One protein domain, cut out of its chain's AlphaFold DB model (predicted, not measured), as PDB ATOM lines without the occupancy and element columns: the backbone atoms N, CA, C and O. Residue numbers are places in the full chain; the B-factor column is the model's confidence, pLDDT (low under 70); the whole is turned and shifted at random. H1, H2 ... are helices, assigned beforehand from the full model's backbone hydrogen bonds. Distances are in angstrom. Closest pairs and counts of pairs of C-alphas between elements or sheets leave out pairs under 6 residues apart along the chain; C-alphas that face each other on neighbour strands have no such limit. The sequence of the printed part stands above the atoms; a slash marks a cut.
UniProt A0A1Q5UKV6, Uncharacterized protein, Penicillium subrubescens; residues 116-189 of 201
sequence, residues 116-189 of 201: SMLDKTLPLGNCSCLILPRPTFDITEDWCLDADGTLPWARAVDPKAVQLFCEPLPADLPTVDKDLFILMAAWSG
ATOM      1  N   SER A 116     -57.682   5.865 -49.164       85.25
ATOM      2  CA  SER A 116     -56.762   7.006 -49.016       85.25
ATOM      3  C   SER A 116     -55.308   6.693 -49.395       85.25
ATOM      4  O   SER A 116     -54.510   7.605 -49.609       85.25
ATOM      5  N   MET A 117     -54.931   5.412 -49.504       82.12
ATOM      6  CA  MET A 117     -53.615   5.037 -50.023       82.12
ATOM      7  C   MET A 117     -53.478   5.317 -51.523       82.12
ATOM      8  O   MET A 117     -52.361   5.528 -51.984       82.12
ATOM      9  N   LEU A 118     -54.587   5.363 -52.266       80.50
ATOM     10  CA  LEU A 118     -54.606   5.666 -53.702       80.50
ATOM     11  C   LEU A 118     -54.194   7.113 -53.987       80.50
ATOM     12  O   LEU A 118     -53.583   7.387 -55.011       80.50
ATOM     13  N   ASP A 119     -54.434   8.019 -53.036       81.19
ATOM     14  CA  ASP A 119     -54.013   9.420 -53.134       81.19
ATOM     15  C   ASP A 119     -52.492   9.591 -52.912       81.19
ATOM     16  O   ASP A 119     -51.936  10.670 -53.123       81.19
ATOM     17  N   LYS A 120     -51.783   8.539 -52.468       80.50
ATOM     18  CA  LYS A 120     -50.345   8.580 -52.154       80.50
ATOM     19  C   LYS A 120     -49.487   8.200 -53.360       80.50
ATOM     20  O   LYS A 120     -48.849   7.144 -53.378       80.50
ATOM     21  N   THR A 121     -49.385   9.103 -54.321       82.75
ATOM     22  CA  THR A 121     -48.644   8.868 -55.565       82.75
ATOM     23  C   THR A 121     -47.135   9.145 -55.456       82.75
ATOM     24  O   THR A 121     -46.639   9.761 -54.500       82.75
ATOM     25  N   LEU A 122     -46.382   8.639 -56.431       79.00
ATOM     26  CA  LEU A 122     -44.934   8.750 -56.609       79.00
ATOM     27  C   LEU A 122     -44.627   9.577 -57.868       79.00
ATOM     28  O   LEU A 122     -45.302   9.394 -58.875       79.00
ATOM     29  N   PRO A 123     -43.614  10.461 -57.859       81.12
ATOM     30  CA  PRO A 123     -43.353  11.344 -58.991       81.12
ATOM     31  C   PRO A 123     -42.825  10.600 -60.224       81.12
ATOM     32  O   PRO A 123     -41.921   9.763 -60.128       81.12
ATOM     33  N   LEU A 124     -43.307  10.993 -61.403       74.56
ATOM     34  CA  LEU A 124     -42.743  10.609 -62.700       74.56
ATOM     35  C   LEU A 124     -41.382  11.302 -62.923       74.56
ATOM     36  O   LEU A 124     -41.315  12.520 -63.075       74.56
ATOM     37  N   GLY A 125     -40.270  10.557 -62.987       65.50
ATOM     38  CA  GLY A 125     -38.964  11.149 -63.322       65.50
ATOM     39  C   GLY A 125     -37.737  10.253 -63.122       65.50
ATOM     40  O   GLY A 125     -37.821   9.197 -62.497       65.50
ATOM     41  N   ASN A 126     -36.585  10.702 -63.653       53.03
ATOM     42  CA  ASN A 126     -35.256  10.055 -63.620       53.03
ATOM     43  C   ASN A 126     -34.691   9.930 -62.191       53.03
ATOM     44  O   ASN A 126     -33.670  10.518 -61.832       53.03
ATOM     45  N   CYS A 127     -35.337   9.135 -61.350       49.78
ATOM     46  CA  CYS A 127     -34.735   8.689 -60.112       49.78
ATOM     47  C   CYS A 127     -33.755   7.562 -60.463       49.78
ATOM     48  O   CYS A 127     -34.119   6.397 -60.557       49.78
ATOM     49  N   SER A 128     -32.463   7.867 -60.578       50.06
ATOM     50  CA  SER A 128     -31.397   6.846 -60.543       50.06
ATOM     51  C   SER A 128     -31.366   6.051 -59.218       50.06
ATOM     52  O   SER A 128     -30.550   5.153 -59.043       50.06
ATOM     53  N   CYS A 129     -32.266   6.387 -58.289       45.69
ATOM     54  CA  CYS A 129     -32.524   5.788 -56.985       45.69
ATOM     55  C   CYS A 129     -33.627   4.703 -57.009       45.69
ATOM     56  O   CYS A 129     -34.033   4.244 -55.946       45.69
ATOM     57  N   LEU A 130     -34.140   4.277 -58.173       45.25
ATOM     58  CA  LEU A 130     -35.173   3.227 -58.269       45.25
ATOM     59  C   LEU A 130     -34.640   1.810 -57.922       45.25
ATOM     60  O   LEU A 130     -34.853   0.851 -58.652       45.25
ATOM     61  N   ILE A 131     -33.999   1.653 -56.763       49.62
ATOM     62  CA  ILE A 131     -34.333   0.553 -55.855       49.62
ATOM     63  C   ILE A 131     -35.469   1.081 -54.965       49.62
ATOM     64  O   ILE A 131     -35.357   1.113 -53.741       49.62
ATOM     65  N   LEU A 132     -36.546   1.600 -55.567       51.38
ATOM     66  CA  LEU A 132     -37.753   1.802 -54.783       51.38
ATOM     67  C   LEU A 132     -38.216   0.399 -54.399       51.38
ATOM     68  O   LEU A 132     -38.332  -0.449 -55.294       51.38
ATOM     69  N   PRO A 133     -38.427   0.108 -53.103       51.41
ATOM     70  CA  PRO A 133     -39.131  -1.105 -52.749       51.41
ATOM     71  C   PRO A 133     -40.444  -1.059 -53.522       51.41
ATOM     72  O   PRO A 133     -41.163  -0.058 -53.475       51.41
ATOM     73  N   ARG A 134     -40.686  -2.103 -54.321       51.31
ATOM     74  CA  ARG A 134     -41.965  -2.315 -54.997       51.31
ATOM     75  C   ARG A 134     -43.053  -2.002 -53.964       51.31
ATOM     76  O   ARG A 134     -42.926  -2.551 -52.864       51.31
ATOM     77  N   PRO A 135     -44.032  -1.118 -54.250       53.12
ATOM     78  CA  PRO A 135     -45.106  -0.867 -53.302       53.12
ATOM     79  C   PRO A 135     -45.628  -2.222 -52.835       53.12
ATOM     80  O   PRO A 135     -45.844  -3.116 -53.660       53.12
ATOM     81  N   THR A 136     -45.697  -2.404 -51.513       54.56
ATOM     82  CA  THR A 136     -45.970  -3.702 -50.873       54.56
ATOM     83  C   THR A 136     -47.238  -4.336 -51.453       54.56
ATOM     84  O   THR A 136     -47.342  -5.560 -51.538       54.56
ATOM     85  N   PHE A 137     -48.147  -3.490 -51.948       62.50
ATOM     86  CA  PHE A 137     -49.271  -3.854 -52.785       62.50
ATOM     87  C   PHE A 137     -49.670  -2.662 -53.685       62.50
ATOM     88  O   PHE A 137     -49.839  -1.549 -53.192       62.50
ATOM     89  N   ASP A 138     -49.782  -2.877 -54.997       65.75
ATOM     90  CA  ASP A 138     -50.160  -1.856 -55.989       65.75
ATOM     91  C   ASP A 138     -51.628  -2.059 -56.386       65.75
ATOM     92  O   ASP A 138     -51.942  -2.948 -57.175       65.75
ATOM     93  N   ILE A 139     -52.537  -1.284 -55.780       70.06
ATOM     94  CA  ILE A 139     -53.987  -1.434 -55.994       70.06
ATOM     95  C   ILE A 139     -54.373  -1.151 -57.457       70.06
ATOM     96  O   ILE A 139     -55.275  -1.801 -57.990       70.06
ATOM     97  N   THR A 140     -53.748  -0.144 -58.064       72.38
ATOM     98  CA  THR A 140     -54.054   0.370 -59.407       72.38
ATOM     99  C   THR A 140     -53.288  -0.356 -60.507       72.38
ATOM    100  O   THR A 140     -53.639  -0.208 -61.674       72.38
ATOM    101  N   GLU A 141     -52.289  -1.164 -60.140       72.25
ATOM    102  CA  GLU A 141     -51.393  -1.877 -61.061       72.25
ATOM    103  C   GLU A 141     -50.590  -0.917 -61.977       72.25
ATOM    104  O   GLU A 141     -50.058  -1.321 -63.015       72.25
ATOM    105  N   ASP A 142     -50.483   0.358 -61.586       74.81
ATOM    106  CA  ASP A 142     -49.795   1.449 -62.299       74.81
ATOM    107  C   ASP A 142     -48.616   2.046 -61.505       74.81
ATOM    108  O   ASP A 142     -48.025   3.055 -61.902       74.81
ATOM    109  N   TRP A 143     -48.252   1.391 -60.399       74.19
ATOM    110  CA  TRP A 143     -47.181   1.738 -59.466       74.19
ATOM    111  C   TRP A 143     -47.429   3.032 -58.683       74.19
ATOM    112  O   TRP A 143     -46.495   3.575 -58.081       74.19
ATOM    113  N   CYS A 144     -48.672   3.515 -58.674       77.25
ATOM    114  CA  CYS A 144     -49.075   4.788 -58.090       77.25
ATOM    115  C   CYS A 144     -48.251   5.968 -58.637       77.25
ATOM    116  O   CYS A 144     -47.869   6.851 -57.869       77.25
ATOM    117  N   LEU A 145     -47.898   5.979 -59.927       80.75
ATOM    118  CA  LEU A 145     -47.098   7.056 -60.524       80.75
ATOM    119  C   LEU A 145     -47.964   8.258 -60.926       80.75
ATOM    120  O   LEU A 145     -48.972   8.102 -61.605       80.75
ATOM    121  N   ASP A 146     -47.519   9.467 -60.587       82.50
ATOM    122  CA  ASP A 146     -48.179  10.727 -60.937       82.50
ATOM    123  C   ASP A 146     -47.144  11.832 -61.225       82.50
ATOM    124  O   ASP A 146     -46.020  11.794 -60.721       82.50
ATOM    125  N   ALA A 147     -47.486  12.820 -62.055       84.56
ATOM    126  CA  ALA A 147     -46.592  13.941 -62.360       84.56
ATOM    127  C   ALA A 147     -46.293  14.804 -61.121       84.56
ATOM    128  O   ALA A 147     -45.166  15.278 -60.965       84.56
ATOM    129  N   ASP A 148     -47.274  14.936 -60.228       85.06
ATOM    130  CA  ASP A 148     -47.213  15.729 -58.998       85.06
ATOM    131  C   ASP A 148     -46.987  14.849 -57.750       85.06
ATOM    132  O   ASP A 148     -47.178  15.284 -56.610       85.06
ATOM    133  N   GLY A 149     -46.571  13.592 -57.944       81.94
ATOM    134  CA  GLY A 149     -46.375  12.637 -56.858       81.94
ATOM    135  C   GLY A 149     -45.294  13.048 -55.854       81.94
ATOM    136  O   GLY A 149     -44.373  13.814 -56.137       81.94
ATOM    137  N   THR A 150     -45.373  12.493 -54.642       82.75
ATOM    138  CA  THR A 150     -44.458  12.837 -53.542       82.75
ATOM    139  C   THR A 150     -43.603  11.642 -53.141       82.75
ATOM    140  O   THR A 150     -44.113  10.573 -52.797       82.75
ATOM    141  N   LEU A 151     -42.281  11.844 -53.128       78.69
ATOM    142  CA  LEU A 151     -41.314  10.833 -52.698       78.69
ATOM    143  C   LEU A 151     -41.606  10.360 -51.262       78.69
ATOM    144  O   LEU A 151     -41.899  11.201 -50.410       78.69
ATOM    145  N   PRO A 152     -41.465   9.058 -50.943       74.12
ATOM    146  CA  PRO A 152     -41.829   8.524 -49.628       74.12
ATOM    147  C   PRO A 152     -41.154   9.244 -48.453       74.12
ATOM    148  O   PRO A 152     -41.815   9.579 -47.479       74.12
ATOM    149  N   TRP A 153     -39.860   9.562 -48.568       73.81
ATOM    150  CA  TRP A 153     -39.098  10.264 -47.524       73.81
ATOM    151  C   TRP A 153     -39.415  11.760 -47.401       73.81
ATOM    152  O   TRP A 153     -38.956  12.402 -46.460       73.81
ATOM    153  N   ALA A 154     -40.155  12.334 -48.353       81.38
ATOM    154  CA  ALA A 154     -40.622  13.715 -48.288       81.38
ATOM    155  C   ALA A 154     -42.010  13.834 -47.632       81.38
ATOM    156  O   ALA A 154     -42.456  14.943 -47.341       81.38
ATOM    157  N   ARG A 155     -42.702  12.709 -47.396       80.81
ATOM    158  CA  ARG A 155     -44.016  12.691 -46.745       80.81
ATOM    159  C   ARG A 155     -43.856  13.018 -45.261       80.81
ATOM    160  O   ARG A 155     -42.946  12.526 -44.596       80.81
ATOM    161  N   ALA A 156     -44.748  13.854 -44.737       83.50
ATOM    162  CA  ALA A 156     -44.773  14.151 -43.312       83.50
ATOM    163  C   ALA A 156     -45.110  12.880 -42.522       83.50
ATOM    164  O   ALA A 156     -46.055  12.164 -42.852       83.50
ATOM    165  N   VAL A 157     -44.344  12.616 -41.467       83.44
ATOM    166  CA  VAL A 157     -44.635  11.521 -40.544       83.44
ATOM    167  C   VAL A 157     -45.696  11.987 -39.554       83.44
ATOM    168  O   VAL A 157     -45.532  13.027 -38.915       83.44
ATOM    169  N   ASP A 158     -46.771  11.210 -39.411       84.75
ATOM    170  CA  ASP A 158     -47.809  11.470 -38.412       84.75
ATOM    171  C   ASP A 158     -47.199  11.421 -36.994       84.75
ATOM    172  O   ASP A 158     -46.660  10.380 -36.598       84.75
ATOM    173  N   PRO A 159     -47.294  12.499 -36.187       86.25
ATOM    174  CA  PRO A 159     -46.831  12.500 -34.800       86.25
ATOM    175  C   PRO A 159     -47.399  11.350 -33.956       86.25
ATOM    176  O   PRO A 159     -46.723  10.858 -33.049       86.25
ATOM    177  N   LYS A 160     -48.617  10.885 -34.264       84.00
ATOM    178  CA  LYS A 160     -49.241   9.748 -33.582       84.00
ATOM    179  C   LYS A 160     -48.544   8.427 -33.908       84.00
ATOM    180  O   LYS A 160     -48.397   7.590 -33.020       84.00
ATOM    181  N   ALA A 161     -48.051   8.259 -35.137       85.12
ATOM    182  CA  ALA A 161     -47.218   7.113 -35.500       85.12
ATOM    183  C   ALA A 161     -45.882   7.134 -34.739       85.12
ATOM    184  O   ALA A 161     -45.427   6.093 -34.277       85.12
ATOM    185  N   VAL A 162     -45.293   8.320 -34.532       86.69
ATOM    186  CA  VAL A 162     -44.045   8.462 -33.759       86.69
ATOM    187  C   VAL A 162     -44.229   8.051 -32.297       86.69
ATOM    188  O   VAL A 162     -43.379   7.349 -31.755       86.69
ATOM    189  N   GLN A 163     -45.340   8.445 -31.663       86.62
ATOM    190  CA  GLN A 163     -45.640   8.058 -30.276       86.62
ATOM    191  C   GLN A 163     -45.693   6.537 -30.095       86.62
ATOM    192  O   GLN A 163     -45.156   6.013 -29.120       86.62
ATOM    193  N   LEU A 164     -46.257   5.822 -31.069       88.94
ATOM    194  CA  LEU A 164     -46.358   4.362 -31.039       88.94
ATOM    195  C   LEU A 164     -44.998   3.645 -31.104       88.94
ATOM    196  O   LEU A 164     -44.936   2.465 -30.776       88.94
ATOM    197  N   PHE A 165     -43.899   4.310 -31.483       84.81
ATOM    198  CA  PHE A 165     -42.555   3.717 -31.369       84.81
ATOM    199  C   PHE A 165     -42.030   3.679 -29.933       84.81
ATOM    200  O   PHE A 165     -41.109   2.918 -29.634       84.81
ATOM    201  N   CYS A 166     -42.577   4.519 -29.055       85.38
ATOM    202  CA  CYS A 166     -42.140   4.649 -27.669       85.38
ATOM    203  C   CYS A 166     -43.014   3.855 -26.688       85.38
ATOM    204  O   CYS A 166     -42.635   3.702 -25.528       85.38
ATOM    205  N   GLU A 167     -44.154   3.337 -27.144       85.31
ATOM    206  CA  GLU A 167     -45.146   2.629 -26.335       85.31
ATOM    207  C   GLU A 167     -45.351   1.192 -26.848       85.31
ATOM    208  O   GLU A 167     -45.020   0.887 -27.997       85.31
ATOM    209  N   PRO A 168     -45.881   0.265 -26.025       86.19
ATOM    210  CA  PRO A 168     -46.305  -1.039 -26.520       86.19
ATOM    211  C   PRO A 168     -47.389  -0.851 -27.583       86.19
ATOM    212  O   PRO A 168     -48.338  -0.095 -27.366       86.19
ATOM    213  N   LEU A 169     -47.277  -1.554 -28.712       87.12
ATOM    214  CA  LEU A 169     -48.290  -1.448 -29.757       87.12
ATOM    215  C   LEU A 169     -49.650  -1.933 -29.229       87.12
ATOM    216  O   LEU A 169     -49.717  -3.000 -28.608       87.12
ATOM    217  N   PRO A 170     -50.734  -1.174 -29.469       91.00
ATOM    218  CA  PRO A 170     -52.071  -1.636 -29.143       91.00
ATOM    219  C   PRO A 170     -52.419  -2.858 -29.997       91.00
ATOM    220  O   PRO A 170     -51.913  -3.013 -31.107       91.00
ATOM    221  N   ALA A 171     -53.327  -3.696 -29.493       90.00
ATOM    222  CA  ALA A 171     -53.864  -4.818 -30.260       90.00
ATOM    223  C   ALA A 171     -54.485  -4.339 -31.582       90.00
ATOM    224  O   ALA A 171     -54.205  -4.895 -32.634       90.00
ATOM    225  N   ASP A 172     -55.281  -3.268 -31.524       92.56
ATOM    226  CA  ASP A 172     -55.827  -2.597 -32.699       92.56
ATOM    227  C   ASP A 172     -54.996  -1.357 -33.029       92.56
ATOM    228  O   ASP A 172     -55.094  -0.321 -32.362       92.56
ATOM    229  N   LEU A 173     -54.184  -1.456 -34.079       90.81
ATOM    230  CA  LEU A 173     -53.410  -0.339 -34.600       90.81
ATOM    231  C   LEU A 173     -54.358   0.765 -35.100       90.81
ATOM    232  O   LEU A 173     -55.320   0.477 -35.828       90.81
ATOM    233  N   PRO A 174     -54.123   2.040 -34.735       88.38
ATOM    234  CA  PRO A 174     -54.848   3.163 -35.324       88.38
ATOM    235  C   PRO A 174     -54.521   3.295 -36.819       88.38
ATOM    236  O   PRO A 174     -53.624   2.632 -37.328       88.38
ATOM    237  N   THR A 175     -55.237   4.161 -37.539       84.38
ATOM    238  CA  THR A 175     -54.883   4.485 -38.929       84.38
ATOM    239  C   THR A 175     -53.547   5.229 -38.942       84.38
ATOM    240  O   THR A 175     -53.499   6.406 -38.596       84.38
ATOM    241  N   VAL A 176     -52.468   4.530 -39.291       82.56
ATOM    242  CA  VAL A 176     -51.099   5.057 -39.384       82.56
ATOM    243  C   VAL A 176     -50.374   4.406 -40.557       82.56
ATOM    244  O   VAL A 176     -50.771   3.343 -41.031       82.56
ATOM    245  N   ASP A 177     -49.299   5.036 -41.023       78.31
ATOM    246  CA  ASP A 177     -48.419   4.433 -42.022       78.31
ATOM    247  C   ASP A 177     -47.618   3.280 -41.395       78.31
ATOM    248  O   ASP A 177     -46.662   3.496 -40.637       78.31
ATOM    249  N   LYS A 178     -48.050   2.043 -41.670       80.25
ATOM    250  CA  LYS A 178     -47.469   0.837 -41.077       80.25
ATOM    251  C   LYS A 178     -46.023   0.600 -41.526       80.25
ATOM    252  O   LYS A 178     -45.245   0.004 -40.774       80.25
ATOM    253  N   ASP A 179     -45.634   1.098 -42.699       78.38
ATOM    254  CA  ASP A 179     -44.295   0.880 -43.253       78.38
ATOM    255  C   ASP A 179     -43.214   1.482 -42.352       78.38
ATOM    256  O   ASP A 179     -42.127   0.916 -42.216       78.38
ATOM    257  N   LEU A 180     -43.529   2.560 -41.629       81.19
ATOM    258  CA  LEU A 180     -42.609   3.135 -40.650       81.19
ATOM    259  C   LEU A 180     -42.293   2.154 -39.508       81.19
ATOM    260  O   LEU A 180     -41.143   2.073 -39.077       81.19
ATOM    261  N   PHE A 181     -43.263   1.358 -39.048       82.75
ATOM    262  CA  PHE A 181     -43.028   0.321 -38.032       82.75
ATOM    263  C   PHE A 181     -42.181  -0.822 -38.565       82.75
ATOM    264  O   PHE A 181     -41.302  -1.306 -37.851       82.75
ATOM    265  N   ILE A 182     -42.391  -1.216 -39.821       80.50
ATOM    266  CA  ILE A 182     -41.570  -2.235 -40.482       80.50
ATOM    267  C   ILE A 182     -40.116  -1.751 -40.585       80.50
ATOM    268  O   ILE A 182     -39.193  -2.472 -40.199       80.50
ATOM    269  N   LEU A 183     -39.906  -0.512 -41.039       80.50
ATOM    270  CA  LEU A 183     -38.577   0.088 -41.169       80.50
ATOM    271  C   LEU A 183     -37.873   0.229 -39.814       80.50
ATOM    272  O   LEU A 183     -36.699  -0.123 -39.690       80.50
ATOM    273  N   MET A 184     -38.584   0.683 -38.779       82.44
ATOM    274  CA  MET A 184     -38.027   0.811 -37.429       82.44
ATOM    275  C   MET A 184     -37.704  -0.547 -36.792       82.44
ATOM    276  O   MET A 184     -36.678  -0.693 -36.115       82.44
ATOM    277  N   ALA A 185     -38.536  -1.566 -37.026       82.31
ATOM    278  CA  ALA A 185     -38.265  -2.933 -36.588       82.31
ATOM    279  C   ALA A 185     -36.998  -3.489 -37.260       82.31
ATOM    280  O   ALA A 185     -36.106  -3.989 -36.570       82.31
ATOM    281  N   ALA A 186     -36.869  -3.303 -38.577       79.94
ATOM    282  CA  ALA A 186     -35.681  -3.697 -39.330       79.94
ATOM    283  C   ALA A 186     -34.415  -2.969 -38.843       79.94
ATOM    284  O   ALA A 186     -33.390  -3.612 -38.612       79.94
ATOM    285  N   TRP A 187     -34.490  -1.652 -38.620       82.50
ATOM    286  CA  TRP A 187     -33.360  -0.849 -38.132       82.50
ATOM    287  C   TRP A 187     -32.895  -1.271 -36.734       82.50
ATOM    288  O   TRP A 187     -31.696  -1.374 -36.480       82.50
ATOM    289  N   SER A 188     -33.833  -1.565 -35.830       81.94
ATOM    290  CA  SER A 188     -33.525  -1.989 -34.456       81.94
ATOM    291  C   SER A 188     -33.072  -3.451 -34.337       81.94
ATOM    292  O   SER A 188     -32.818  -3.920 -33.227       81.94
ATOM    293  N   GLY A 189     -32.976  -4.184 -35.454       70.38
ATOM    294  CA  GLY A 189     -32.618  -5.605 -35.467       70.38
ATOM    295  C   GLY A 189     -33.705  -6.516 -34.886       70.38
ATOM    296  O   GLY A 189     -33.448  -7.686 -34.607       70.38
TER     297      GLY A 189
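AT A GLANCE: This is residues 116 to 189 of the 201 residues of an uncharacterized protein of Penicillium subrubescens (UniProt A0A1Q5UKV6). There is little regular structure: two lobes follow each other along the longest axis, one of coiled loops from residues 116 to about 150, the other holding helix H2, the short helix H1 and the loop between them. The stretch around residues 152 to 158 joins the lobes, and residues 126 to 131 stick out from the loop lobe. The 74 printed residues hold two named helices, H1 then H2, and no named strand; the class is all helix, with 15 residues in named elements. The whole is only just loose, close to compact, with a radius of gyration of the C-alphas of 14.0 A and spans of 39 by 26 by 20 A.

HOW THE PARTS SIT: H2, residues 178 to 187, and H1, residues 159 to 163, are close but not clearly touching; their closest C-alphas, those of Leu 180 and Ala 161, are 8.0 A apart. In both, every O i to N i+4 pair is within hydrogen-bond range. Residues 122 to 123 form a short parallel pairing with residues 145 to 146.

IN THESE COORDINATES: H2 is 14.5 A long, from C-alpha 178 at (-47.469, 0.837, -41.077) to C-alpha 187 at (-33.360, -0.849, -38.132). H1, 6.5 A long, begins at C-alpha 159, (-46.831, 12.500, -34.800).

THE WHOLE: The C-alphas farthest apart, those of Asn 126 and Ala 171, are 41.0 A apart. The printed part has no cut, and the 14-residue link from H1 to H2 is long. Residues 125 to 138 have pLDDT under 70.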